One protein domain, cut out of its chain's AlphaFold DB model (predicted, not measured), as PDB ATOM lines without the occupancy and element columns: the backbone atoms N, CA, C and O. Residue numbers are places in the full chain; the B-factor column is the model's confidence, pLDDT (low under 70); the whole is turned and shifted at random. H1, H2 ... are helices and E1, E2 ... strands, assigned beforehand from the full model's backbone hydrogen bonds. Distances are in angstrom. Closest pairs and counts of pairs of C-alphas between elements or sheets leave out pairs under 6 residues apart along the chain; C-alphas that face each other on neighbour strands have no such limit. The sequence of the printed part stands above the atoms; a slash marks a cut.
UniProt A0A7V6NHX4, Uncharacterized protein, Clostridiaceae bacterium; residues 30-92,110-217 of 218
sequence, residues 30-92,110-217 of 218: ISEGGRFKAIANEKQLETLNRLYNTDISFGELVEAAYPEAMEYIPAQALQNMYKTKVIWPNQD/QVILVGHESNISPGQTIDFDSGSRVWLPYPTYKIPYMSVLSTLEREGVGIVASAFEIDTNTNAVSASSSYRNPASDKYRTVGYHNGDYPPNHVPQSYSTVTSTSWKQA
ATOM      1  N   ILE A  30     349.344 208.069 327.912       73.19
ATOM      2  CA  ILE A  30     350.716 207.590 328.125       73.19
ATOM      3  C   ILE A  30     351.648 208.786 327.976       73.19
ATOM      4  O   ILE A  30     351.576 209.488 326.966       73.19
ATOM      5  N   SER A  31     352.522 208.997 328.959       69.06
ATOM      6  CA  SER A  31     353.489 210.095 328.970       69.06
ATOM      7  C   SER A  31     354.903 209.615 329.295       69.06
ATOM      8  O   SER A  31     355.112 208.969 330.323       69.06
ATOM      9  N   GLU A  32     355.882 209.977 328.465       68.06
ATOM     10  CA  GLU A  32     357.312 209.724 328.700       68.06
ATOM     11  C   GLU A  32     358.150 210.770 327.950       68.06
ATOM     12  O   GLU A  32     357.920 211.017 326.773       68.06
ATOM     13  N   GLY A  33     359.131 211.396 328.612       66.50
ATOM     14  CA  GLY A  33     360.182 212.162 327.926       66.50
ATOM     15  C   GLY A  33     359.725 213.314 327.013       66.50
ATOM     16  O   GLY A  33     360.402 213.586 326.028       66.50
ATOM     17  N   GLY A  34     358.607 213.984 327.321       78.69
ATOM     18  CA  GLY A  34     358.040 215.061 326.490       78.69
ATOM     19  C   GLY A  34     357.049 214.589 325.418       78.69
ATOM     20  O   GLY A  34     356.525 215.413 324.671       78.69
ATOM     21  N   ARG A  35     356.758 213.286 325.373       92.69
ATOM     22  CA  ARG A  35     355.676 212.692 324.591       92.69
ATOM     23  C   ARG A  35     354.426 212.534 325.447       92.69
ATOM     24  O   ARG A  35     354.519 212.101 326.595       92.69
ATOM     25  N   PHE A  36     353.266 212.821 324.867       95.75
ATOM     26  CA  PHE A  36     351.961 212.505 325.444       95.75
ATOM     27  C   PHE A  36     351.040 211.965 324.354       95.75
ATOM     28  O   PHE A  36     350.985 212.511 323.255       95.75
ATOM     29  N   LYS A  37     350.306 210.898 324.666       96.56
ATOM     30  CA  LYS A  37     349.297 210.296 323.790       96.56
ATOM     31  C   LYS A  37     347.986 210.164 324.542       96.56
ATOM     32  O   LYS A  37     348.017 209.718 325.680       96.56
ATOM     33  N   ALA A  38     346.859 210.448 323.893       96.75
ATOM     34  CA  ALA A  38     345.521 210.190 324.417       96.75
ATOM     35  C   ALA A  38     344.552 209.717 323.323       96.75
ATOM     36  O   ALA A  38     344.649 210.107 322.162       96.75
ATOM     37  N   ILE A  39     343.572 208.905 323.717       97.69
ATOM     38  CA  ILE A  39     342.407 208.542 322.898       97.69
ATOM     39  C   ILE A  39     341.181 209.184 323.546       97.69
ATOM     40  O   ILE A  39     341.017 209.084 324.763       97.69
ATOM     41  N   ALA A  40     340.344 209.841 322.742       97.31
ATOM     42  CA  ALA A  40     339.153 210.526 323.229       97.31
ATOM     43  C   ALA A  40     338.125 209.535 323.792       97.31
ATOM     44  O   ALA A  40     337.744 208.574 323.123       97.31
ATOM     45  N   ASN A  41     337.640 209.804 325.003       95.56
ATOM     46  CA  ASN A  41     336.436 209.177 325.548       95.56
ATOM     47  C   ASN A  41     335.157 209.905 325.073       95.56
ATOM     48  O   ASN A  41     335.226 210.914 324.372       95.56
ATOM     49  N   GLU A  42     333.983 209.420 325.485       95.75
ATOM     50  CA  GLU A  42     332.680 209.982 325.084       95.75
ATOM     51  C   GLU A  42     332.561 211.491 325.357       95.75
ATOM     52  O   GLU A  42     332.201 212.248 324.459       95.75
ATOM     53  N   LYS A  43     332.961 211.964 326.544       96.75
ATOM     54  CA  LYS A  43     332.899 213.392 326.908       96.75
ATOM     55  C   LYS A  43     333.826 214.255 326.040       96.75
ATOM     56  O   LYS A  43     333.497 215.396 325.697       96.75
ATOM     57  N   GLN A  44     334.999 213.730 325.695       97.69
ATOM     58  CA  GLN A  44     335.946 214.411 324.811       97.69
ATOM     59  C   GLN A  44     335.401 214.463 323.378       97.69
ATOM     60  O   GLN A  44     335.474 215.511 322.743       97.69
ATOM     61  N   LEU A  45     334.763 213.391 322.899       97.62
ATOM     62  CA  LEU A  45     334.085 213.367 321.597       97.62
ATOM     63  C   LEU A  45     332.888 214.326 321.543       97.62
ATOM     64  O   LEU A  45     332.730 215.039 320.554       97.62
ATOM     65  N   GLU A  46     332.071 214.406 322.596       97.75
ATOM     66  CA  GLU A  46     330.997 215.404 322.710       97.75
ATOM     67  C   GLU A  46     331.553 216.829 322.628       97.75
ATOM     68  O   GLU A  46     331.009 217.686 321.929       97.75
ATOM     69  N   THR A  47     332.674 217.080 323.309       98.31
ATOM     70  CA  THR A  47     333.356 218.377 323.280       98.31
ATOM     71  C   THR A  47     333.883 218.701 321.886       98.31
ATOM     72  O   THR A  47     333.614 219.791 321.386       98.31
ATOM     73  N   LEU A  48     334.559 217.756 321.230       97.88
ATOM     74  CA  LEU A  48     335.057 217.912 319.861       97.88
ATOM     75  C   LEU A  48     333.919 218.212 318.877       97.88
ATOM     76  O   LEU A  48     334.016 219.164 318.107       97.88
ATOM     77  N   ASN A  49     332.814 217.464 318.935       97.56
ATOM     78  CA  ASN A  49     331.661 217.693 318.059       97.56
ATOM     79  C   ASN A  49     330.983 219.043 318.317       97.56
ATOM     80  O   ASN A  49     330.584 219.715 317.371       97.56
ATOM     81  N   ARG A  50     330.878 219.476 319.581       97.88
ATOM     82  CA  ARG A  50     330.318 220.792 319.931       97.88
ATOM     83  C   ARG A  50     331.169 221.950 319.403       97.88
ATOM     84  O   ARG A  50     330.624 223.007 319.100       97.88
ATOM     85  N   LEU A  51     332.488 221.773 319.351       97.00
ATOM     86  CA  LEU A  51     333.439 222.785 318.877       97.00
ATOM     87  C   LEU A  51     333.657 222.741 317.359       97.00
ATOM     88  O   LEU A  51     334.208 223.687 316.794       97.00
ATOM     89  N   TYR A  52     333.228 221.675 316.691       94.62
ATOM     90  CA  TYR A  52     333.382 221.517 315.252       94.62
ATOM     91  C   TYR A  52     332.712 222.666 314.484       94.62
ATOM     92  O   TYR A  52     331.596 223.073 314.809       94.62
ATOM     93  N   ASN A  53     333.388 223.196 313.459       92.00
ATOM     94  CA  ASN A  53     332.971 224.379 312.688       92.00
ATOM     95  C   ASN A  53     332.814 225.690 313.491       92.00
ATOM     96  O   ASN A  53     332.249 226.653 312.967       92.00
ATOM     97  N   THR A  54     333.305 225.771 314.730       95.00
ATOM     98  CA  THR A  54     333.324 227.031 315.494       95.00
ATOM     99  C   THR A  54     334.608 227.825 315.243       95.00
ATOM    100  O   THR A  54     335.629 227.263 314.836       95.00
ATOM    101  N   ASP A  55     334.559 229.141 315.471       95.31
ATOM    102  CA  ASP A  55     335.745 230.000 315.421       95.31
ATOM    103  C   ASP A  55     336.552 229.863 316.719       95.31
ATOM    104  O   ASP A  55     336.308 230.562 317.701       95.31
ATOM    105  N   ILE A  56     337.506 228.933 316.716       97.00
ATOM    106  CA  ILE A  56     338.328 228.569 317.870       97.00
ATOM    107  C   ILE A  56     339.794 228.426 317.447       97.00
ATOM    108  O   ILE A  56     340.108 228.098 316.297       97.00
ATOM    109  N   SER A  57     340.713 228.704 318.364       97.75
ATOM    110  CA  SER A  57     342.130 228.393 318.187       97.75
ATOM    111  C   SER A  57     342.421 226.911 318.429       97.75
ATOM    112  O   SER A  57     341.672 226.204 319.105       97.75
ATOM    113  N   PHE A  58     343.540 226.415 317.906       97.00
ATOM    114  CA  PHE A  58     343.963 225.043 318.166       97.00
ATOM    115  C   PHE A  58     344.291 224.833 319.652       97.00
ATOM    116  O   PHE A  58     344.015 223.768 320.197       97.00
ATOM    117  N   GLY A  59     344.806 225.869 320.326       97.38
ATOM    118  CA  GLY A  59     345.036 225.867 321.773       97.38
ATOM    119  C   GLY A  59     343.747 225.656 322.565       97.38
ATOM    120  O   GLY A  59     343.679 224.743 323.380       97.38
ATOM    121  N   GLU A  60     342.701 226.428 322.266       98.50
ATOM    122  CA  GLU A  60     341.390 226.285 322.917       98.50
ATOM    123  C   GLU A  60     340.727 224.927 322.605       98.50
ATOM    124  O   GLU A  60     340.071 224.348 323.472       98.50
ATOM    125  N   LEU A  61     340.912 224.380 321.393       98.06
ATOM    126  CA  LEU A  61     340.420 223.042 321.040       98.06
ATOM    127  C   LEU A  61     341.089 221.952 321.892       98.06
ATOM    128  O   LEU A  61     340.398 221.091 322.438       98.06
ATOM    129  N   VAL A  62     342.422 221.989 322.005       97.81
ATOM    130  CA  VAL A  62     343.193 221.015 322.792       97.81
ATOM    131  C   VAL A  62     342.909 221.170 324.282       97.81
ATOM    132  O   VAL A  62     342.668 220.168 324.940       97.81
ATOM    133  N   GLU A  63     342.840 222.391 324.807       98.25
ATOM    134  CA  GLU A  63     342.490 222.639 326.209       98.25
ATOM    135  C   GLU A  63     341.112 222.064 326.567       98.25
ATOM    136  O   GLU A  63     340.940 221.447 327.617       98.25
ATOM    137  N   ALA A  64     340.129 222.224 325.680       97.94
ATOM    138  CA  ALA A  64     338.781 221.731 325.922       97.94
ATOM    139  C   ALA A  64     338.664 220.203 325.778       97.94
ATOM    140  O   ALA A  64     337.968 219.566 326.571       97.94
ATOM    141  N   ALA A  65     339.295 219.614 324.756       97.50
ATOM    142  CA  ALA A  65     339.143 218.193 324.431       97.50
ATOM    143  C   ALA A  65     340.185 217.286 325.106       97.50
ATOM    144  O   ALA A  65     339.883 216.134 325.400       97.50
ATOM    145  N   TYR A  66     341.388 217.785 325.376       97.00
ATOM    146  CA  TYR A  66     342.524 217.053 325.944       97.00
ATOM    147  C   TYR A  66     343.240 217.898 327.011       97.00
ATOM    148  O   TYR A  66     344.430 218.192 326.868       97.00
ATOM    149  N   PRO A  67     342.548 218.295 328.094       95.81
ATOM    150  CA  PRO A  67     343.125 219.169 329.114       95.81
ATOM    151  C   PRO A  67     344.377 218.570 329.768       95.81
ATOM    152  O   PRO A  67     345.258 219.309 330.198       95.81
ATOM    153  N   GLU A  68     344.509 217.241 329.799       94.00
ATOM    154  CA  GLU A  68     345.688 216.564 330.347       94.00
ATOM    155  C   GLU A  68     346.950 216.810 329.508       94.00
ATOM    156  O   GLU A  68     348.059 216.749 330.032       94.00
ATOM    157  N   ALA A  69     346.806 217.121 328.216       94.25
ATOM    158  CA  ALA A  69     347.944 217.414 327.354       94.25
ATOM    159  C   ALA A  69     348.623 218.742 327.711       94.25
ATOM    160  O   ALA A  69     349.804 218.918 327.426       94.25
ATOM    161  N   MET A  70     347.899 219.668 328.345       93.62
ATOM    162  CA  MET A  70     348.360 221.037 328.595       93.62
ATOM    163  C   MET A  70     349.624 221.088 329.462       93.62
ATOM    164  O   MET A  70     350.443 221.985 329.291       93.62
ATOM    165  N   GLU A  71     349.826 220.100 330.338       92.25
ATOM    166  CA  GLU A  71     351.025 219.980 331.183       92.25
ATOM    167  C   GLU A  71     352.290 219.596 330.397       92.25
ATOM    168  O   GLU A  71     353.408 219.810 330.866       92.25
ATOM    169  N   TYR A  72     352.126 219.043 329.195       92.25
ATOM    170  CA  TYR A  72     353.210 218.510 328.371       92.25
ATOM    171  C   TYR A  72     353.552 219.408 327.177       92.25
ATOM    172  O   TYR A  72     354.561 219.188 326.505       92.25
ATOM    173  N   ILE A  73     352.734 220.427 326.908       93.94
ATOM    174  CA  ILE A  73     352.948 221.371 325.812       93.94
ATOM    175  C   ILE A  73     353.894 222.483 326.294       93.94
ATOM    176  O   ILE A  73     353.573 223.193 327.250       93.94
ATOM    177  N   PRO A  74     355.050 222.701 325.639       93.25
ATOM    178  CA  PRO A  74     355.938 223.806 325.984       93.25
ATOM    179  C   PRO A  74     355.225 225.163 325.908       93.25
ATOM    180  O   PRO A  74     354.454 225.414 324.987       93.25
ATOM    181  N   ALA A  75     355.532 226.091 326.820       93.19
ATOM    182  CA  ALA A  75     354.820 227.373 326.914       93.19
ATOM    183  C   ALA A  75     354.800 228.180 325.598       93.19
ATOM    184  O   ALA A  75     353.781 228.779 325.257       93.19
ATOM    185  N   GLN A  76     355.903 228.178 324.842       90.56
ATOM    186  CA  GLN A  76     355.964 228.842 323.535       90.56
ATOM    187  C   GLN A  76     355.042 228.169 322.508       90.56
ATOM    188  O   GLN A  76     354.337 228.866 321.779       90.56
ATOM    189  N   ALA A  77     355.015 226.835 322.494       93.38
ATOM    190  CA  ALA A  77     354.129 226.060 321.635       93.38
ATOM    191  C   ALA A  77     352.670 226.341 321.959       93.38
ATOM    192  O   ALA A  77     351.874 226.636 321.073       93.38
ATOM    193  N   LEU A  78     352.337 226.366 323.247       94.12
ATOM    194  CA  LEU A  78     350.993 226.671 323.702       94.12
ATOM    195  C   LEU A  78     350.542 228.075 323.262       94.12
ATOM    196  O   LEU A  78     349.440 228.243 322.740       94.12
ATOM    197  N   GLN A  79     351.407 229.086 323.391       94.19
ATOM    198  CA  GLN A  79     351.117 230.434 322.886       94.19
ATOM    199  C   GLN A  79     350.895 230.465 321.371       94.19
ATOM    200  O   GLN A  79     350.040 231.214 320.897       94.19
ATOM    201  N   ASN A  80     351.661 229.683 320.608       92.62
ATOM    202  CA  ASN A  80     351.479 229.571 319.164       92.62
ATOM    203  C   ASN A  80     350.140 228.890 318.841       92.62
ATOM    204  O   ASN A  80     349.389 229.398 318.012       92.62
ATOM    205  N   MET A  81     349.781 227.821 319.558       94.88
ATOM    206  CA  MET A  81     348.506 227.118 319.392       94.88
ATOM    207  C   MET A  81     347.295 228.026 319.652       94.88
ATOM    208  O   MET A  81     346.326 227.956 318.900       94.88
ATOM    209  N   TYR A  82     347.348 228.910 320.654       96.81
ATOM    210  CA  TYR A  82     346.275 229.887 320.909       96.81
ATOM    211  C   TYR A  82     346.161 230.985 319.838       96.81
ATOM    212  O   TYR A  82     345.110 231.606 319.697       96.81
ATOM    213  N   LYS A  83     347.220 231.242 319.060       94.69
ATOM    214  CA  LYS A  83     347.191 232.192 317.930       94.69
ATOM    215  C   LYS A  83     346.732 231.542 316.623       94.69
ATOM    216  O   LYS A  83     346.271 232.241 315.724       94.69
ATOM    217  N   THR A  84     346.859 230.225 316.513       93.06
ATOM    218  CA  THR A  84     346.498 229.456 315.320       93.06
ATOM    219  C   THR A  84     345.015 229.113 315.332       93.06
ATOM    220  O   THR A  84     344.566 228.364 316.193       93.06
ATOM    221  N   LYS A  85     344.251 229.600 314.352       95.19
ATOM    222  CA  LYS A  85     342.853 229.189 314.149       95.19
ATOM    223  C   LYS A  85     342.762 227.768 313.596       95.19
ATOM    224  O   LYS A  85     343.595 227.362 312.785       95.19
ATOM    225  N   VAL A  86     341.747 227.018 314.024       93.62
ATOM    226  CA  VAL A  86     341.453 225.699 313.451       93.62
ATOM    227  C   VAL A  86     340.849 225.873 312.059       93.62
ATOM    228  O   VAL A  86     339.887 226.616 311.882       93.62
ATOM    229  N   ILE A  87     341.410 225.169 311.077       90.69
ATOM    230  CA  ILE A  87     340.863 225.087 309.720       90.69
ATOM    231  C   ILE A  87     339.991 223.835 309.654       90.69
ATOM    232  O   ILE A  87     340.497 222.720 309.732       90.69
ATOM    233  N   TRP A  88     338.678 223.997 309.532       89.69
ATOM    234  CA  TRP A  88     337.766 222.856 309.450       89.69
ATOM    235  C   TRP A  88     337.630 222.370 307.996       89.69
ATOM    236  O   TRP A  88     337.427 223.192 307.103       89.69
ATOM    237  N   PRO A  89     337.654 221.052 307.727       80.06
ATOM    238  CA  PRO A  89     337.678 220.493 306.367       80.06
ATOM    239  C   PRO A  89     336.401 220.736 305.538       80.06
ATOM    240  O   PRO A  89     336.376 220.401 304.357       80.06
ATOM    241  N   ASN A  90     335.336 221.285 306.136       68.00
ATOM    242  CA  ASN A  90     334.075 221.616 305.458       68.00
ATOM    243  C   ASN A  90     333.883 223.122 305.220       68.00
ATOM    244  O   ASN A  90     332.865 223.516 304.656       68.00
ATOM    245  N   GLN A  91     334.817 223.968 305.662       51.50
ATOM    246  CA  GLN A  91     334.845 225.354 305.215       51.50
ATOM    247  C   GLN A  91     335.504 225.377 303.838       51.50
ATOM    248  O   GLN A  91     336.518 224.700 303.650       51.50
ATOM    249  N   ASP A  92     334.925 226.124 302.890       40.69
ATOM    250  CA  ASP A  92     335.536 226.459 301.599       40.69
ATOM    251  C   ASP A  92     336.892 227.118 301.863       40.69
ATOM    252  O   ASP A  92     337.022 228.338 301.950       40.69
ATOM    253  N   GLN A 110     368.675 226.775 306.789       72.56
ATOM    254  CA  GLN A 110     368.518 225.355 306.507       72.56
ATOM    255  C   GLN A 110     367.071 225.093 306.078       72.56
ATOM    256  O   GLN A 110     366.147 225.449 306.803       72.56
ATOM    257  N   VAL A 111     366.870 224.473 304.914       82.81
ATOM    258  CA  VAL A 111     365.527 224.099 304.448       82.81
ATOM    259  C   VAL A 111     365.006 222.956 305.314       82.81
ATOM    260  O   VAL A 111     365.611 221.880 305.344       82.81
ATOM    261  N   ILE A 112     363.885 223.190 305.997       89.00
ATOM    262  CA  ILE A 112     363.188 222.185 306.798       89.00
ATOM    263  C   ILE A 112     361.825 221.922 306.167       89.00
ATOM    264  O   ILE A 112     360.967 222.802 306.134       89.00
ATOM    265  N   LEU A 113     361.610 220.696 305.701       90.69
ATOM    266  CA  LEU A 113     360.332 220.258 305.157       90.69
ATOM    267  C   LEU A 113     359.719 219.215 306.082       90.69
ATOM    268  O   LEU A 113     360.366 218.216 306.395       90.69
ATOM    269  N   VAL A 114     358.467 219.429 306.474       94.31
ATOM    270  CA  VAL A 114     357.665 218.465 307.232       94.31
ATOM    271  C   VAL A 114     356.560 217.952 306.311       94.31
ATOM    272  O   VAL A 114     355.873 218.729 305.658       94.31
ATOM    273  N   GLY A 115     356.452 216.633 306.190       95.69
ATOM    274  CA  GLY A 115     355.364 215.960 305.495       95.69
ATOM    275  C   GLY A 115     354.249 215.608 306.470       95.69
ATOM    276  O   GLY A 115     354.522 215.235 307.613       95.69
ATOM    277  N   HIS A 116     353.009 215.694 305.999       97.25
ATOM    278  CA  HIS A 116     351.806 215.448 306.785       97.25
ATOM    279  C   HIS A 116     350.902 214.477 306.039       97.25
ATOM    280  O   HIS A 116     350.772 214.569 304.817       97.25
ATOM    281  N   GLU A 117     350.276 213.557 306.761       96.50
ATOM    282  CA  GLU A 117     349.406 212.548 306.164       96.50
ATOM    283  C   GLU A 117     348.267 212.145 307.099       96.50
ATOM    284  O   GLU A 117     348.378 212.262 308.320       96.50
ATOM    285  N   SER A 118     347.183 211.657 306.500       98.12
ATOM    286  CA  SER A 118     346.088 210.974 307.184       98.12
ATOM    287  C   SER A 118     345.736 209.715 306.412       98.12
ATOM    288  O   SER A 118     345.626 209.747 305.184       98.12
ATOM    289  N   ASN A 119     345.521 208.626 307.137       98.25
ATOM    290  CA  ASN A 119     345.253 207.312 306.585       98.25
ATOM    291  C   ASN A 119     344.006 206.703 307.230       98.25
ATOM    292  O   ASN A 119     343.668 206.970 308.382       98.25
ATOM    293  N   ILE A 120     343.324 205.860 306.454       97.31
ATOM    294  CA  ILE A 120     342.155 205.104 306.904       97.31
ATOM    295  C   ILE A 120     342.150 203.715 306.268       97.31
ATOM    296  O   ILE A 120     342.234 203.577 305.034       97.31
ATOM    297  N   SER A 121     342.001 202.700 307.116       96.50
ATOM    298  CA  SER A 121     341.800 201.299 306.756       96.50
ATOM    299  C   SER A 121     340.385 200.873 307.174       96.50
ATOM    300  O   SER A 121     340.153 200.577 308.348       96.50
ATOM    301  N   PRO A 122     339.400 200.908 306.255       90.94
ATOM    302  CA  PRO A 122     338.019 200.571 306.580       90.94
ATOM    303  C   PRO A 122     337.833 199.058 306.760       90.94
ATOM    304  O   PRO A 122     338.332 198.251 305.976       90.94
ATOM    305  N   GLY A 123     337.042 198.683 307.762       90.31
ATOM    306  CA  GLY A 123     336.693 197.305 308.092       90.31
ATOM    307  C   GLY A 123     335.581 197.264 309.142       90.31
ATOM    308  O   GLY A 123     334.987 198.290 309.466       90.31
ATOM    309  N   GLN A 124     335.321 196.083 309.709       89.94
ATOM    310  CA  GLN A 124     334.443 195.947 310.890       89.94
ATOM    311  C   GLN A 124     335.000 196.718 312.099       89.94
ATOM    312  O   GLN A 124     334.263 197.265 312.919       89.94
ATOM    313  N   THR A 125     336.325 196.793 312.165       94.69
ATOM    314  CA  THR A 125     337.063 197.799 312.914       94.69
ATOM    315  C   THR A 125     337.732 198.703 311.888       94.69
ATOM    316  O   THR A 125     338.332 198.205 310.936       94.69
ATOM    317  N   ILE A 126     337.587 200.011 312.057       96.06
ATOM    318  CA  ILE A 126     338.232 201.024 311.231       96.06
ATOM    319  C   ILE A 126     339.490 201.467 311.959       96.06
ATOM    320  O   ILE A 126     339.390 202.022 313.054       96.06
ATOM    321  N   ASP A 127     340.647 201.249 311.345       97.75
ATOM    322  CA  ASP A 127     341.907 201.806 311.827       97.75
ATOM    323  C   ASP A 127     342.155 203.144 311.138       97.75
ATOM    324  O   ASP A 127     341.977 203.276 309.919       97.75
ATOM    325  N   PHE A 128     342.544 204.141 311.923       98.31
ATOM    326  CA  PHE A 128     342.824 205.478 311.429       98.31
ATOM    327  C   PHE A 128     344.057 206.069 312.099       98.31
ATOM    328  O   PHE A 128     344.323 205.833 313.281       98.31
ATOM    329  N   ASP A 129     344.787 206.874 311.336       98.62
ATOM    330  CA  ASP A 129     345.931 207.615 311.838       98.62
ATOM    331  C   ASP A 129     346.144 208.916 311.072       98.62
ATOM    332  O   ASP A 129     345.732 209.077 309.921       98.62
ATOM    333  N   SER A 130     346.818 209.843 311.737       98.75
ATOM    334  CA  SER A 130     347.403 211.015 311.106       98.75
ATOM    335  C   SER A 130     348.826 211.187 311.618       98.75
ATOM    336  O   SER A 130     349.108 210.937 312.793       98.75
ATOM    337  N   GLY A 131     349.730 211.620 310.746       98.19
ATOM    338  CA  GLY A 131     351.155 211.710 311.039       98.19
ATOM    339  C   GLY A 131     351.792 213.002 310.554       98.19
ATOM    340  O   GLY A 131     351.337 213.642 309.606       98.19
ATOM    341  N   SER A 132     352.865 213.408 311.221       98.06
ATOM    342  CA  SER A 132     353.781 214.444 310.748       98.06
ATOM    343  C   SER A 132     355.205 213.951 310.885       98.06
ATOM    344  O   SER A 132     355.555 213.371 311.908       98.06
ATOM    345  N   ARG A 133     356.022 214.157 309.851       96.62
ATOM    346  CA  ARG A 133     357.420 213.715 309.829       96.62
ATOM    347  C   ARG A 133     358.308 214.716 309.115       96.62
ATOM    348  O   ARG A 133     357.932 215.250 308.077       96.62
ATOM    349  N   VAL A 134     359.513 214.929 309.620       94.50
ATOM    350  CA  VAL A 134     360.541 215.667 308.887       94.50
ATOM    351  C   VAL A 134     360.901 214.873 307.635       94.50
ATOM    352  O   VAL A 134     361.281 213.710 307.720       94.50
ATOM    353  N   TRP A 135     360.787 215.496 306.468       91.25
ATOM    354  CA  TRP A 135     361.241 214.935 305.199       91.25
ATOM    355  C   TRP A 135     362.653 215.417 304.863       91.25
ATOM    356  O   TRP A 135     363.497 214.634 304.429       91.25
ATOM    357  N   LEU A 136     362.943 216.691 305.129       89.56
ATOM    358  CA  LEU A 136     364.269 217.276 304.958       89.56
ATOM    359  C   LEU A 136     364.586 218.173 306.156       89.56
ATOM    360  O   LEU A 136     363.731 218.977 306.516       89.56
ATOM    361  N   PRO A 137     365.775 218.070 306.775       87.62
ATOM    362  CA  PRO A 137     366.777 217.009 306.635       87.62
ATOM    363  C   PRO A 137     366.424 215.777 307.492       87.62
ATOM    364  O   PRO A 137     366.604 215.767 308.707       87.62
ATOM    365  N   TYR A 138     365.954 214.699 306.867       81.38
ATOM    366  CA  TYR A 138     365.719 213.418 307.544       81.38
ATOM    367  C   TYR A 138     366.983 212.531 307.515       81.38
ATOM    368  O   TYR A 138     367.722 212.585 306.530       81.38
ATOM    369  N   PRO A 139     367.254 211.674 308.525       83.12
ATOM    370  CA  PRO A 139     366.512 211.453 309.779       83.12
ATOM    371  C   PRO A 139     367.030 212.239 310.988       83.12
ATOM    372  O   PRO A 139     366.519 212.067 312.095       83.12
ATOM    373  N   THR A 140     368.081 213.037 310.810       82.69
ATOM    374  CA  THR A 140     368.862 213.601 311.921       82.69
ATOM    375  C   THR A 140     368.259 214.867 312.510       82.69
ATOM    376  O   THR A 140     368.579 215.218 313.646       82.69
ATOM    377  N   TYR A 141     367.394 215.551 311.764       88.62
ATOM    378  CA  TYR A 141     366.768 216.775 312.225       88.62
ATOM    379  C   TYR A 141     365.523 216.495 313.057       88.62
ATOM    380  O   TYR A 141     364.680 215.676 312.693       88.62
ATOM    381  N   LYS A 142     365.408 217.213 314.170       91.88
ATOM    382  CA  LYS A 142     364.320 217.094 315.134       91.88
ATOM    383  C   LYS A 142     363.622 218.438 315.270       91.88
ATOM    384  O   LYS A 142     364.280 219.464 315.427       91.88
ATOM    385  N   ILE A 143     362.299 218.413 315.220       92.94
ATOM    386  CA  ILE A 143     361.452 219.570 315.477       92.94
ATOM    387  C   ILE A 143     361.253 219.681 316.996       92.94
ATOM    388  O   ILE A 143     360.946 218.669 317.636       92.94
ATOM    389  N   PRO A 144     361.442 220.875 317.586       94.31
ATOM    390  CA  PRO A 144     361.271 221.104 319.017       94.31
ATOM    391  C   PRO A 144     359.932 220.624 319.566       94.31
ATOM    392  O   PRO A 144     359.903 220.040 320.646       94.31
ATOM    393  N   TYR A 145     358.851 220.833 318.814       95.69
ATOM    394  CA  TYR A 145     357.506 220.429 319.197       95.69
ATOM    395  C   TYR A 145     356.686 220.024 317.972       95.69
ATOM    396  O   TYR A 145     356.630 220.753 316.980       95.69
ATOM    397  N   MET A 146     356.032 218.869 318.059       97.56
ATOM    398  CA  MET A 146     355.009 218.440 317.115       97.56
ATOM    399  C   MET A 146     353.769 217.972 317.874       97.56
ATOM    400  O   MET A 146     353.867 217.367 318.938       97.56
ATOM    401  N   SER A 147     352.604 218.195 317.280       97.81
ATOM    402  CA  SER A 147     351.323 217.689 317.756       97.81
ATOM    403  C   SER A 147     350.432 217.299 316.587       97.81
ATOM    404  O   SER A 147     350.400 217.975 315.554       97.81
ATOM    405  N   VAL A 148     349.707 216.198 316.752       98.50
ATOM    406  CA  VAL A 148     348.735 215.712 315.781       98.50
ATOM    407  C   VAL A 148     347.461 215.303 316.501       98.50
ATOM    408  O   VAL A 148     347.475 214.451 317.387       98.50
ATOM    409  N   LEU A 149     346.349 215.896 316.079       98.50
ATOM    410  CA  LEU A 149     345.002 215.440 316.399       98.50
ATOM    411  C   LEU A 149     344.463 214.681 315.190       98.50
ATOM    412  O   LEU A 149     344.231 215.282 314.146       98.50
ATOM    413  N   SER A 150     344.260 213.374 315.323       98.69
ATOM    414  CA  SER A 150     343.579 212.559 314.320       98.69
ATOM    415  C   SER A 150     342.132 212.335 314.740       98.69
ATOM    416  O   SER A 150     341.846 211.944 315.874       98.69
ATOM    417  N   THR A 151     341.202 212.587 313.832       98.50
ATOM    418  CA  THR A 151     339.766 212.374 314.036       98.50
ATOM    419  C   THR A 151     339.240 211.419 312.979       98.50
ATOM    420  O   THR A 151     339.625 211.495 311.813       98.50
ATOM    421  N   LEU A 152     338.354 210.518 313.390       97.69
ATOM    422  CA  LEU A 152     337.545 209.708 312.496       97.69
ATOM    423  C   LEU A 152     336.156 210.334 312.425       97.69
ATOM    424  O   LEU A 152     335.434 210.378 313.424       97.69
ATOM    425  N   GLU A 153     335.782 210.805 311.246       95.81
ATOM    426  CA  GLU A 153     334.470 211.377 310.981       95.81
ATOM    427  C   GLU A 153     333.579 210.357 310.274       95.81
ATOM    428  O   GLU A 153     334.026 209.655 309.365       95.81
ATOM    429  N   ARG A 154     332.306 210.307 310.667       94.06
ATOM    430  CA  ARG A 154     331.239 209.553 310.006       94.06
ATOM    431  C   ARG A 154     330.316 210.512 309.258       94.06
ATOM    432  O   ARG A 154     329.862 211.509 309.826       94.06
ATOM    433  N   GLU A 155     330.020 210.197 307.998       91.62
ATOM    434  CA  GLU A 155     329.188 211.028 307.119       91.62
ATOM    435  C   GLU A 155     327.810 211.274 307.761       91.62
ATOM    436  O   GLU A 155     327.141 210.342 308.202       91.62
ATOM    437  N   GLY A 156     327.407 212.544 307.869       88.44
ATOM    438  CA  GLY A 156     326.128 212.952 308.468       88.44
ATOM    439  C   GLY A 156     326.039 212.875 309.999       88.44
ATOM    440  O   GLY A 156     325.015 213.279 310.544       88.44
ATOM    441  N   VAL A 157     327.077 212.397 310.693       91.25
ATOM    442  CA  VAL A 157     327.086 212.261 312.164       91.25
ATOM    443  C   VAL A 157     328.109 213.188 312.821       91.25
ATOM    444  O   VAL A 157     327.771 213.856 313.791       91.25
ATOM    445  N   GLY A 158     329.334 213.258 312.293       92.94
ATOM    446  CA  GLY A 158     330.435 214.024 312.893       92.94
ATOM    447  C   GLY A 158     331.577 213.132 313.378       92.94
ATOM    448  O   GLY A 158     331.792 212.042 312.844       92.94
ATOM    449  N   ILE A 159     332.337 213.600 314.368       96.56
ATOM    450  CA  ILE A 159     333.512 212.905 314.909       96.56
ATOM    451  C   ILE A 159     333.049 211.747 315.800       96.56
ATOM    452  O   ILE A 159     332.362 211.961 316.796       96.56
ATOM    453  N   VAL A 160     333.451 210.519 315.469       96.31
ATOM    454  CA  VAL A 160     333.072 209.298 316.210       96.31
ATOM    455  C   VAL A 160     334.230 208.665 316.978       96.31
ATOM    456  O   VAL A 160     334.006 207.880 317.894       96.31
ATOM    457  N   ALA A 161     335.469 209.002 316.623       97.62
ATOM    458  CA  ALA A 161     336.661 208.615 317.363       97.62
ATOM    459  C   ALA A 161     337.756 209.663 317.164       97.62
ATOM    460  O   ALA A 161     337.783 210.362 316.150       97.62
ATOM    461  N   SER A 162     338.674 209.771 318.122       98.50
ATOM    462  CA  SER A 162     339.818 210.664 317.985       98.50
ATOM    463  C   SER A 162     341.007 210.213 318.826       98.50
ATOM    464  O   SER A 162     340.840 209.650 319.909       98.50
ATOM    465  N   ALA A 163     342.207 210.469 318.315       98.56
ATOM    466  CA  ALA A 163     343.472 210.288 319.001       98.56
ATOM    467  C   ALA A 163     344.276 211.587 318.926       98.56
ATOM    468  O   ALA A 163     344.308 212.239 317.883       98.56
ATOM    469  N   PHE A 164     344.953 211.934 320.011       98.44
ATOM    470  CA  PHE A 164     345.844 213.080 320.085       98.44
ATOM    471  C   PHE A 164     347.222 212.621 320.534       98.44
ATOM    472  O   PHE A 164     347.341 211.826 321.467       98.44
ATOM    473  N   GLU A 165     348.260 213.105 319.864       98.25
ATOM    474  CA  GLU A 165     349.635 212.822 320.243       98.25
ATOM    475  C   GLU A 165     350.502 214.065 320.083       98.25
ATOM    476  O   GLU A 165     350.393 214.791 319.094       98.25
ATOM    477  N   ILE A 166     351.371 214.293 321.061       96.81
ATOM    478  CA  ILE A 166     352.413 215.313 321.029       96.81
ATOM    479  C   ILE A 166     353.759 214.662 321.301       96.81
ATOM    480  O   ILE A 166     353.839 213.657 322.014       96.81
ATOM    481  N   ASP A 167     354.814 215.269 320.782       96.44
ATOM    482  CA  ASP A 167     356.181 214.878 321.092       96.44
ATOM    483  C   ASP A 167     357.126 216.080 320.941       96.44
ATOM    484  O   ASP A 167     356.866 217.019 320.178       96.44
ATOM    485  N   THR A 168     358.231 216.057 321.682       94.62
ATOM    486  CA  THR A 168     359.237 217.123 321.684       94.62
ATOM    487  C   THR A 168     360.578 216.599 321.203       94.62
ATOM    488  O   THR A 168     360.957 215.460 321.460       94.62
ATOM    489  N   ASN A 169     361.335 217.442 320.496       93.44
ATOM    490  CA  ASN A 169     362.617 217.057 319.898       93.44
ATOM    491  C   ASN A 169     362.516 215.744 319.099       93.44
ATOM    492  O   ASN A 169     363.359 214.841 319.225       93.44
ATOM    493  N   THR A 170     361.487 215.653 318.261       94.31
ATOM    494  CA  THR A 170     361.183 214.464 317.465       94.31
ATOM    495  C   THR A 170     361.325 214.736 315.972       94.31
ATOM    496  O   THR A 170     361.207 215.873 315.517       94.31
ATOM    497  N   ASN A 171     361.588 213.694 315.189       94.50
ATOM    498  CA  ASN A 171     361.523 213.778 313.731       94.50
ATOM    499  C   ASN A 171     360.171 213.300 313.181       94.50
ATOM    500  O   ASN A 171     359.920 213.503 311.994       94.50
ATOM    501  N   ALA A 172     359.307 212.704 314.012       95.88
ATOM    502  CA  ALA A 172     357.966 212.295 313.628       95.88
ATOM    503  C   ALA A 172     357.031 212.132 314.836       95.88
ATOM    504  O   ALA A 172     357.451 211.703 315.906       95.88
ATOM    505  N   VAL A 173     355.744 212.397 314.632       97.19
ATOM    506  CA  VAL A 173     354.664 212.105 315.583       97.19
ATOM    507  C   VAL A 173     353.475 211.526 314.815       97.19
ATOM    508  O   VAL A 173     353.224 211.920 313.672       97.19
ATOM    509  N   SER A 174     352.746 210.580 315.407       97.62
ATOM    510  CA  SER A 174     351.571 209.974 314.778       97.62
ATOM    511  C   SER A 174     350.510 209.646 315.814       97.62
ATOM    512  O   SER A 174     350.763 208.883 316.739       97.62
ATOM    513  N   ALA A 175     349.312 210.196 315.634       98.38
ATOM    514  CA  ALA A 175     348.161 209.885 316.466       98.38
ATOM    515  C   ALA A 175     347.292 208.851 315.749       98.38
ATOM    516  O   ALA A 175     346.836 209.089 314.631       98.38
ATOM    517  N   SER A 176     347.060 207.711 316.398       98.19
ATOM    518  CA  SER A 176     346.336 206.577 315.822       98.19
ATOM    519  C   SER A 176     345.415 205.910 316.831       98.19
ATOM    520  O   SER A 176     345.705 205.878 318.035       98.19
ATOM    521  N   SER A 177     344.305 205.370 316.330       97.50
ATOM    522  CA  SER A 177     343.363 204.556 317.097       97.50
ATOM    523  C   SER A 177     342.509 203.689 316.161       97.50
ATOM    524  O   SER A 177     342.644 203.730 314.937       97.50
ATOM    525  N   SER A 178     341.617 202.907 316.759       96.06
ATOM    526  CA  SER A 178     340.688 202.018 316.074       96.06
ATOM    527  C   SER A 178     339.264 202.271 316.567       96.06
ATOM    528  O   SER A 178     339.042 202.544 317.747       96.06
ATOM    529  N   TYR A 179     338.282 202.142 315.679       95.25
ATOM    530  CA  TYR A 179     336.866 202.318 315.994       95.25
ATOM    531  C   TYR A 179     336.055 201.128 315.490       95.25
ATOM    532  O   TYR A 179     336.127 200.768 314.315       95.25
ATOM    533  N   ARG A 180     335.261 200.503 316.366       92.38
ATOM    534  CA  ARG A 180     334.344 199.434 315.956       92.38
ATOM    535  C   ARG A 180     333.171 200.056 315.207       92.38
ATOM    536  O   ARG A 180     332.384 200.787 315.799       92.38
ATOM    537  N   ASN A 181     333.043 199.724 313.931       81.62
ATOM    538  CA  ASN A 181     332.009 200.268 313.072       81.62
ATOM    539  C   ASN A 181     330.643 199.605 313.349       81.62
ATOM    540  O   ASN A 181     330.524 198.392 313.177       81.62
ATOM    541  N   PRO A 182     329.599 200.352 313.755       70.56
ATOM    542  CA  PRO A 182     328.282 199.772 314.006       70.56
ATOM    543  C   PRO A 182     327.415 199.567 312.745       70.56
ATOM    544  O   PRO A 182     326.402 198.877 312.851       70.56
ATOM    545  N   ALA A 183     327.745 200.152 311.583       71.19
ATOM    546  CA  ALA A 183     326.903 200.087 310.378       71.19
ATOM    547  C   ALA A 183     327.673 200.358 309.068       71.19
ATOM    548  O   ALA A 183     328.764 200.913 309.074       71.19
ATOM    549  N   SER A 184     327.104 199.980 307.917       77.25
ATOM    550  CA  SER A 184     327.716 200.253 306.610       77.25
ATOM    551  C   SER A 184     327.580 201.739 306.244       77.25
ATOM    552  O   SER A 184     326.706 202.138 305.474       77.25
ATOM    553  N   ASP A 185     328.455 202.570 306.802       88.06
ATOM    554  CA  ASP A 185     328.519 204.014 306.572       88.06
ATOM    555  C   ASP A 185     329.834 204.438 305.912       88.06
ATOM    556  O   ASP A 185     330.802 203.674 305.821       88.06
ATOM    557  N   LYS A 186     329.879 205.699 305.474       93.56
ATOM    558  CA  LYS A 186     331.111 206.329 305.009       93.56
ATOM    559  C   LYS A 186     331.845 207.024 306.142       93.56
ATOM    560  O   LYS A 186     331.256 207.771 306.924       93.56
ATOM    561  N   TYR A 187     333.155 206.833 306.142       95.38
ATOM    562  CA  TYR A 187     334.071 207.416 307.105       95.38
ATOM    563  C   TYR A 187     335.230 208.117 306.407       95.38
ATOM    564  O   TYR A 187     335.638 207.720 305.314       95.38
ATOM    565  N   ARG A 188     335.787 209.145 307.041       96.38
ATOM    566  CA  ARG A 188     337.065 209.742 306.641       96.38
ATOM    567  C   ARG A 188     337.907 210.042 307.868       96.38
ATOM    568  O   ARG A 188     337.369 210.285 308.944       96.38
ATOM    569  N   THR A 189     339.213 210.077 307.676       98.19
ATOM    570  CA  THR A 189     340.147 210.519 308.708       98.19
ATOM    571  C   THR A 189     340.587 211.936 308.403       98.19
ATOM    572  O   THR A 189     340.914 212.236 307.254       98.19
ATOM    573  N   VAL A 190     340.580 212.795 309.419       98.12
ATOM    574  CA  VAL A 190     341.049 214.181 309.342       98.12
ATOM    575  C   VAL A 190     342.131 214.386 310.394       98.12
ATOM    576  O   VAL A 190     341.895 214.155 311.582       98.12
ATOM    577  N   GLY A 191     343.304 214.814 309.940       98.19
ATOM    578  CA  GLY A 191     344.461 215.122 310.764       98.19
ATOM    579  C   GLY A 191     344.676 216.621 310.870       98.19
ATOM    580  O   GLY A 191     344.783 217.295 309.850       98.19
ATOM    581  N   TYR A 192     344.781 217.134 312.093       97.94
ATOM    582  CA  TYR A 192     345.189 218.506 312.386       97.94
ATOM    583  C   TYR A 192     346.620 218.470 312.911       97.94
ATOM    584  O   TYR A 192     346.889 217.883 313.961       97.94
ATOM    585  N   HIS A 193     347.535 219.077 312.168       97.62
ATOM    586  CA  HIS A 193     348.971 218.986 312.391       97.62
ATOM    587  C   HIS A 193     349.509 220.348 312.795       97.62
ATOM    588  O   HIS A 193     349.349 221.313 312.052       97.62
ATOM    589  N   ASN A 194     350.169 220.423 313.945       96.38
ATOM    590  CA  ASN A 194     350.782 221.652 314.436       96.38
ATOM    591  C   ASN A 194     352.196 221.365 314.928       96.38
ATOM    592  O   ASN A 194     352.454 220.317 315.521       96.38
ATOM    593  N   GLY A 195     353.106 222.309 314.740       95.12
ATOM    594  CA  GLY A 195     354.440 222.210 315.310       95.12
ATOM    595  C   GLY A 195     355.218 223.507 315.208       95.12
ATOM    596  O   GLY A 195     354.849 224.412 314.460       95.12
ATOM    597  N   ASP A 196     356.307 223.573 315.961       93.31
ATOM    598  CA  ASP A 196     357.156 224.757 316.043       93.31
ATOM    599  C   ASP A 196     358.537 224.457 315.495       93.31
ATOM    600  O   ASP A 196     359.204 223.517 315.932       93.31
ATOM    601  N   TYR A 197     358.990 225.286 314.563       90.25
ATOM    602  CA  TYR A 197     360.365 225.241 314.102       90.25
ATOM    603  C   TYR A 197     361.315 225.799 315.175       90.25
ATOM    604  O   TYR A 197     360.884 226.489 316.104       90.25
ATOM    605  N   PRO A 198     362.630 225.527 315.083       84.38
ATOM    606  CA  PRO A 198     363.588 226.093 316.023       84.38
ATOM    607  C   PRO A 198     363.607 227.623 316.049       84.38
ATOM    608  O   PRO A 198     363.200 228.272 315.079       84.38
ATOM    609  N   PRO A 199     364.137 228.213 317.137       81.00
ATOM    610  CA  PRO A 199     364.277 229.655 317.252       81.00
ATOM    611  C   PRO A 199     364.932 230.266 316.009       81.00
ATOM    612  O   PRO A 199     365.931 229.753 315.507       81.00
ATOM    613  N   ASN A 200     364.384 231.394 315.555       79.31
ATOM    614  CA  ASN A 200     364.821 232.158 314.379       79.31
ATOM    615  C   ASN A 200     364.513 231.534 313.002       79.31
ATOM    616  O   ASN A 200     364.846 232.156 311.994       79.31
ATOM    617  N   HIS A 201     363.854 230.371 312.927       82.94
ATOM    618  CA  HIS A 201     363.277 229.899 311.665       82.94
ATOM    619  C   HIS A 201     362.050 230.744 311.280       82.94
ATOM    620  O   HIS A 201     361.283 231.175 312.147       82.94
ATOM    621  N   VAL A 202     361.862 230.980 309.979       81.12
ATOM    622  CA  VAL A 202     360.704 231.702 309.435       81.12
ATOM    623  C   VAL A 202     360.000 230.808 308.404       81.12
ATOM    624  O   VAL A 202     360.624 230.456 307.406       81.12
ATOM    625  N   PRO A 203     358.719 230.437 308.602       82.81
ATOM    626  CA  PRO A 203     357.854 230.777 309.740       82.81
ATOM    627  C   PRO A 203     358.285 230.079 311.045       82.81
ATOM    628  O   PRO A 203     358.992 229.076 311.016       82.81
ATOM    629  N   GLN A 204     357.858 230.606 312.199       86.00
ATOM    630  CA  GLN A 204     358.204 230.046 313.519       86.00
ATOM    631  C   GLN A 204     357.430 228.765 313.857       86.00
ATOM    632  O   GLN A 204     357.883 227.963 314.667       86.00
ATOM    633  N   SER A 205     356.278 228.558 313.228       90.88
ATOM    634  CA  SER A 205     355.427 227.389 313.415       90.88
ATOM    635  C   SER A 205     354.722 227.030 312.111       90.88
ATOM    636  O   SER A 205     354.725 227.804 311.149       90.88
ATOM    637  N   TYR A 206     354.126 225.845 312.080       92.25
ATOM    638  CA  TYR A 206     353.237 225.408 311.016       92.25
ATOM    639  C   TYR A 206     351.920 224.902 311.600       92.25
ATOM    640  O   TYR A 206     351.866 224.379 312.715       92.25
ATOM    641  N   SER A 207     350.866 225.037 310.802       93.75
ATOM    642  CA  SER A 207     349.564 224.428 311.032       93.75
ATOM    643  C   SER A 207     349.013 223.977 309.691       93.75
ATOM    644  O   SER A 207     349.011 224.748 308.731       93.75
ATOM    645  N   THR A 208     348.597 222.721 309.600       93.38
ATOM    646  CA  THR A 208     348.017 222.170 308.378       93.38
ATOM    647  C   THR A 208     346.988 221.103 308.700       93.38
ATOM    648  O   THR A 208     346.990 220.513 309.783       93.38
ATOM    649  N   VAL A 209     346.104 220.852 307.742       95.50
ATOM    650  CA  VAL A 209     345.044 219.860 307.852       95.50
ATOM    651  C   VAL A 209     345.146 218.907 306.678       95.50
ATOM    652  O   VAL A 209     345.272 219.326 305.529       95.50
ATOM    653  N   THR A 210     345.087 217.613 306.967       96.25
ATOM    654  CA  THR A 210     344.990 216.569 305.948       96.25
ATOM    655  C   THR A 210     343.691 215.806 306.127       96.25
ATOM    656  O   THR A 210     343.164 215.697 307.232       96.25
ATOM    657  N   SER A 211     343.153 215.265 305.039       95.88
ATOM    658  CA  SER A 211     341.967 214.419 305.107       95.88
ATOM    659  C   SER A 211     342.009 213.330 304.054       95.88
ATOM    660  O   SER A 211     342.399 213.583 302.912       95.88
ATOM    661  N   THR A 212     341.538 212.139 304.401       96.44
ATOM    662  CA  THR A 212     341.251 211.110 303.401       96.44
ATOM    663  C   THR A 212     339.974 211.458 302.640       96.44
ATOM    664  O   THR A 212     339.111 212.191 303.131       96.44
ATOM    665  N   SER A 213     339.787 210.862 301.462       94.12
ATOM    666  CA  SER A 213     338.444 210.769 300.889       94.12
ATOM    667  C   SER A 213     337.524 209.958 301.810       94.12
ATOM    668  O   SER A 213     337.983 209.148 302.624       94.12
ATOM    669  N   TRP A 214     336.216 210.169 301.669       94.56
ATOM    670  CA  TRP A 214     335.207 209.317 302.291       94.56
ATOM    671  C   TRP A 214     335.325 207.886 301.754       94.56
ATOM    672  O   TRP A 214     335.277 207.668 300.541       94.56
ATOM    673  N   LYS A 215     335.457 206.905 302.650       93.44
ATOM    674  CA  LYS A 215     335.493 205.477 302.327       93.44
ATOM    675  C   LYS A 215     334.329 204.754 302.991       93.44
ATOM    676  O   LYS A 215     334.055 204.963 304.168       93.44
ATOM    677  N   GLN A 216     333.674 203.884 302.234       93.25
ATOM    678  CA  GLN A 216     332.646 202.989 302.755       93.25
ATOM    679  C   GLN A 216     333.295 201.934 303.659       93.25
ATOM    680  O   GLN A 216     334.228 201.253 303.226       93.25
ATOM    681  N   ALA A 217     332.797 201.784 304.883       89.06
ATOM    682  CA  ALA A 217     333.122 200.650 305.736       89.06
ATOM    683  C   ALA A 217     332.053 199.546 305.572       89.06
ATOM    684  O   ALA A 217     330.873 199.864 305.386       89.06
TER     685      ALA A 217
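Overview. This is residues 30 to 92 and 110 to 217 of the 218 residues of an uncharacterized protein of Clostridiaceae bacterium (UniProt A0A7V6NHX4). Two antiparallel sheets lie partly face to face as a sandwich, and a layer of four short helices covers the other face of the larger sheet. That sheet, in the order E1 E2 E6 E5 E8 E9, reaches with E1 and E2 beyond the smaller sheet, E3 E4 E7. The printed part has 171 residues and is of mixed class, with E1 and E2, then H1 to H4, then E3 to E9 along the chain. It is compact, with a radius of gyration of the C-alphas of 15.5 A, and spans 49 by 36 by 29 A.

Along the chain. E1, residues 30 to 32, begins at C-alpha 30 (350.716, 207.590, 328.125), and E2 is residues 35 to 39. The helices are H1, residues 42 to 51, 14.2 A long, H2, 58 to 65, H3, 67 to 71, and H4, 75 to 83. Then come E3, residues 113 to 121, from C-alpha 113 (360.332, 220.258, 305.157), E4, 125 to 136, 34.4 A long, E5, 143 to 154, 32.3 A, and E6, 158 to 170, 31.1 A, which bends by 64 degrees at residue 161. E7 is residues 172 to 180, E8 is 186 to 196, 33.8 A, and E9, 205 to 211, ends at C-alpha 211 (341.967, 214.419, 305.107).

Arrangement. The larger sheet is twisted. Within hydrogen-bond range are N 30 and O 37 in the hairpin E1 and E2, 3.1 A, N 38 and O 164 for E2 and E6, 2.8 A, N 148 and O 165 in the hairpin E5 and E6, 2.8 A, N 149 and O 192 for E5 and E8, 3.0 A, and N 193 and O 208 in the hairpin E8 and E9, 2.8 A. In the smaller sheet they are N 117 and O 131 in the hairpin E3 and E4, 3.0 A, and N 130 and O 175 for E4 and E7, 3.0 A. Between the sheets, the closest C-alphas of E6 and E7 are those of Glu 165 and Ala 175, 5.0 A apart. H1, H3 and H4 are on the same face of the larger sheet; H1 lies over E6 at a height of 7.9 A, across the strands. H2, which only grazes that sheet, is the hub: it touches H4, about perpendicular at 81 degrees, closest at C-alphas 59 and 82, 4.3 A. Every O i to N i+4 pair is within range in H1, H2 and H4; H3 has 0 of 1, and 1 of 2 O i to N i+3 pairs.

Size, cuts and confidence. The C-alphas farthest apart, of Ala 183 and Asn 200, are 49.8 A apart. Residues 93 to 109 are not printed, and C-alphas 92 and 110 are 33.4 A apart across the cut. Of the links printed whole, none is long. pLDDT is under 70 at residues 31 to 33 and 90 to 92.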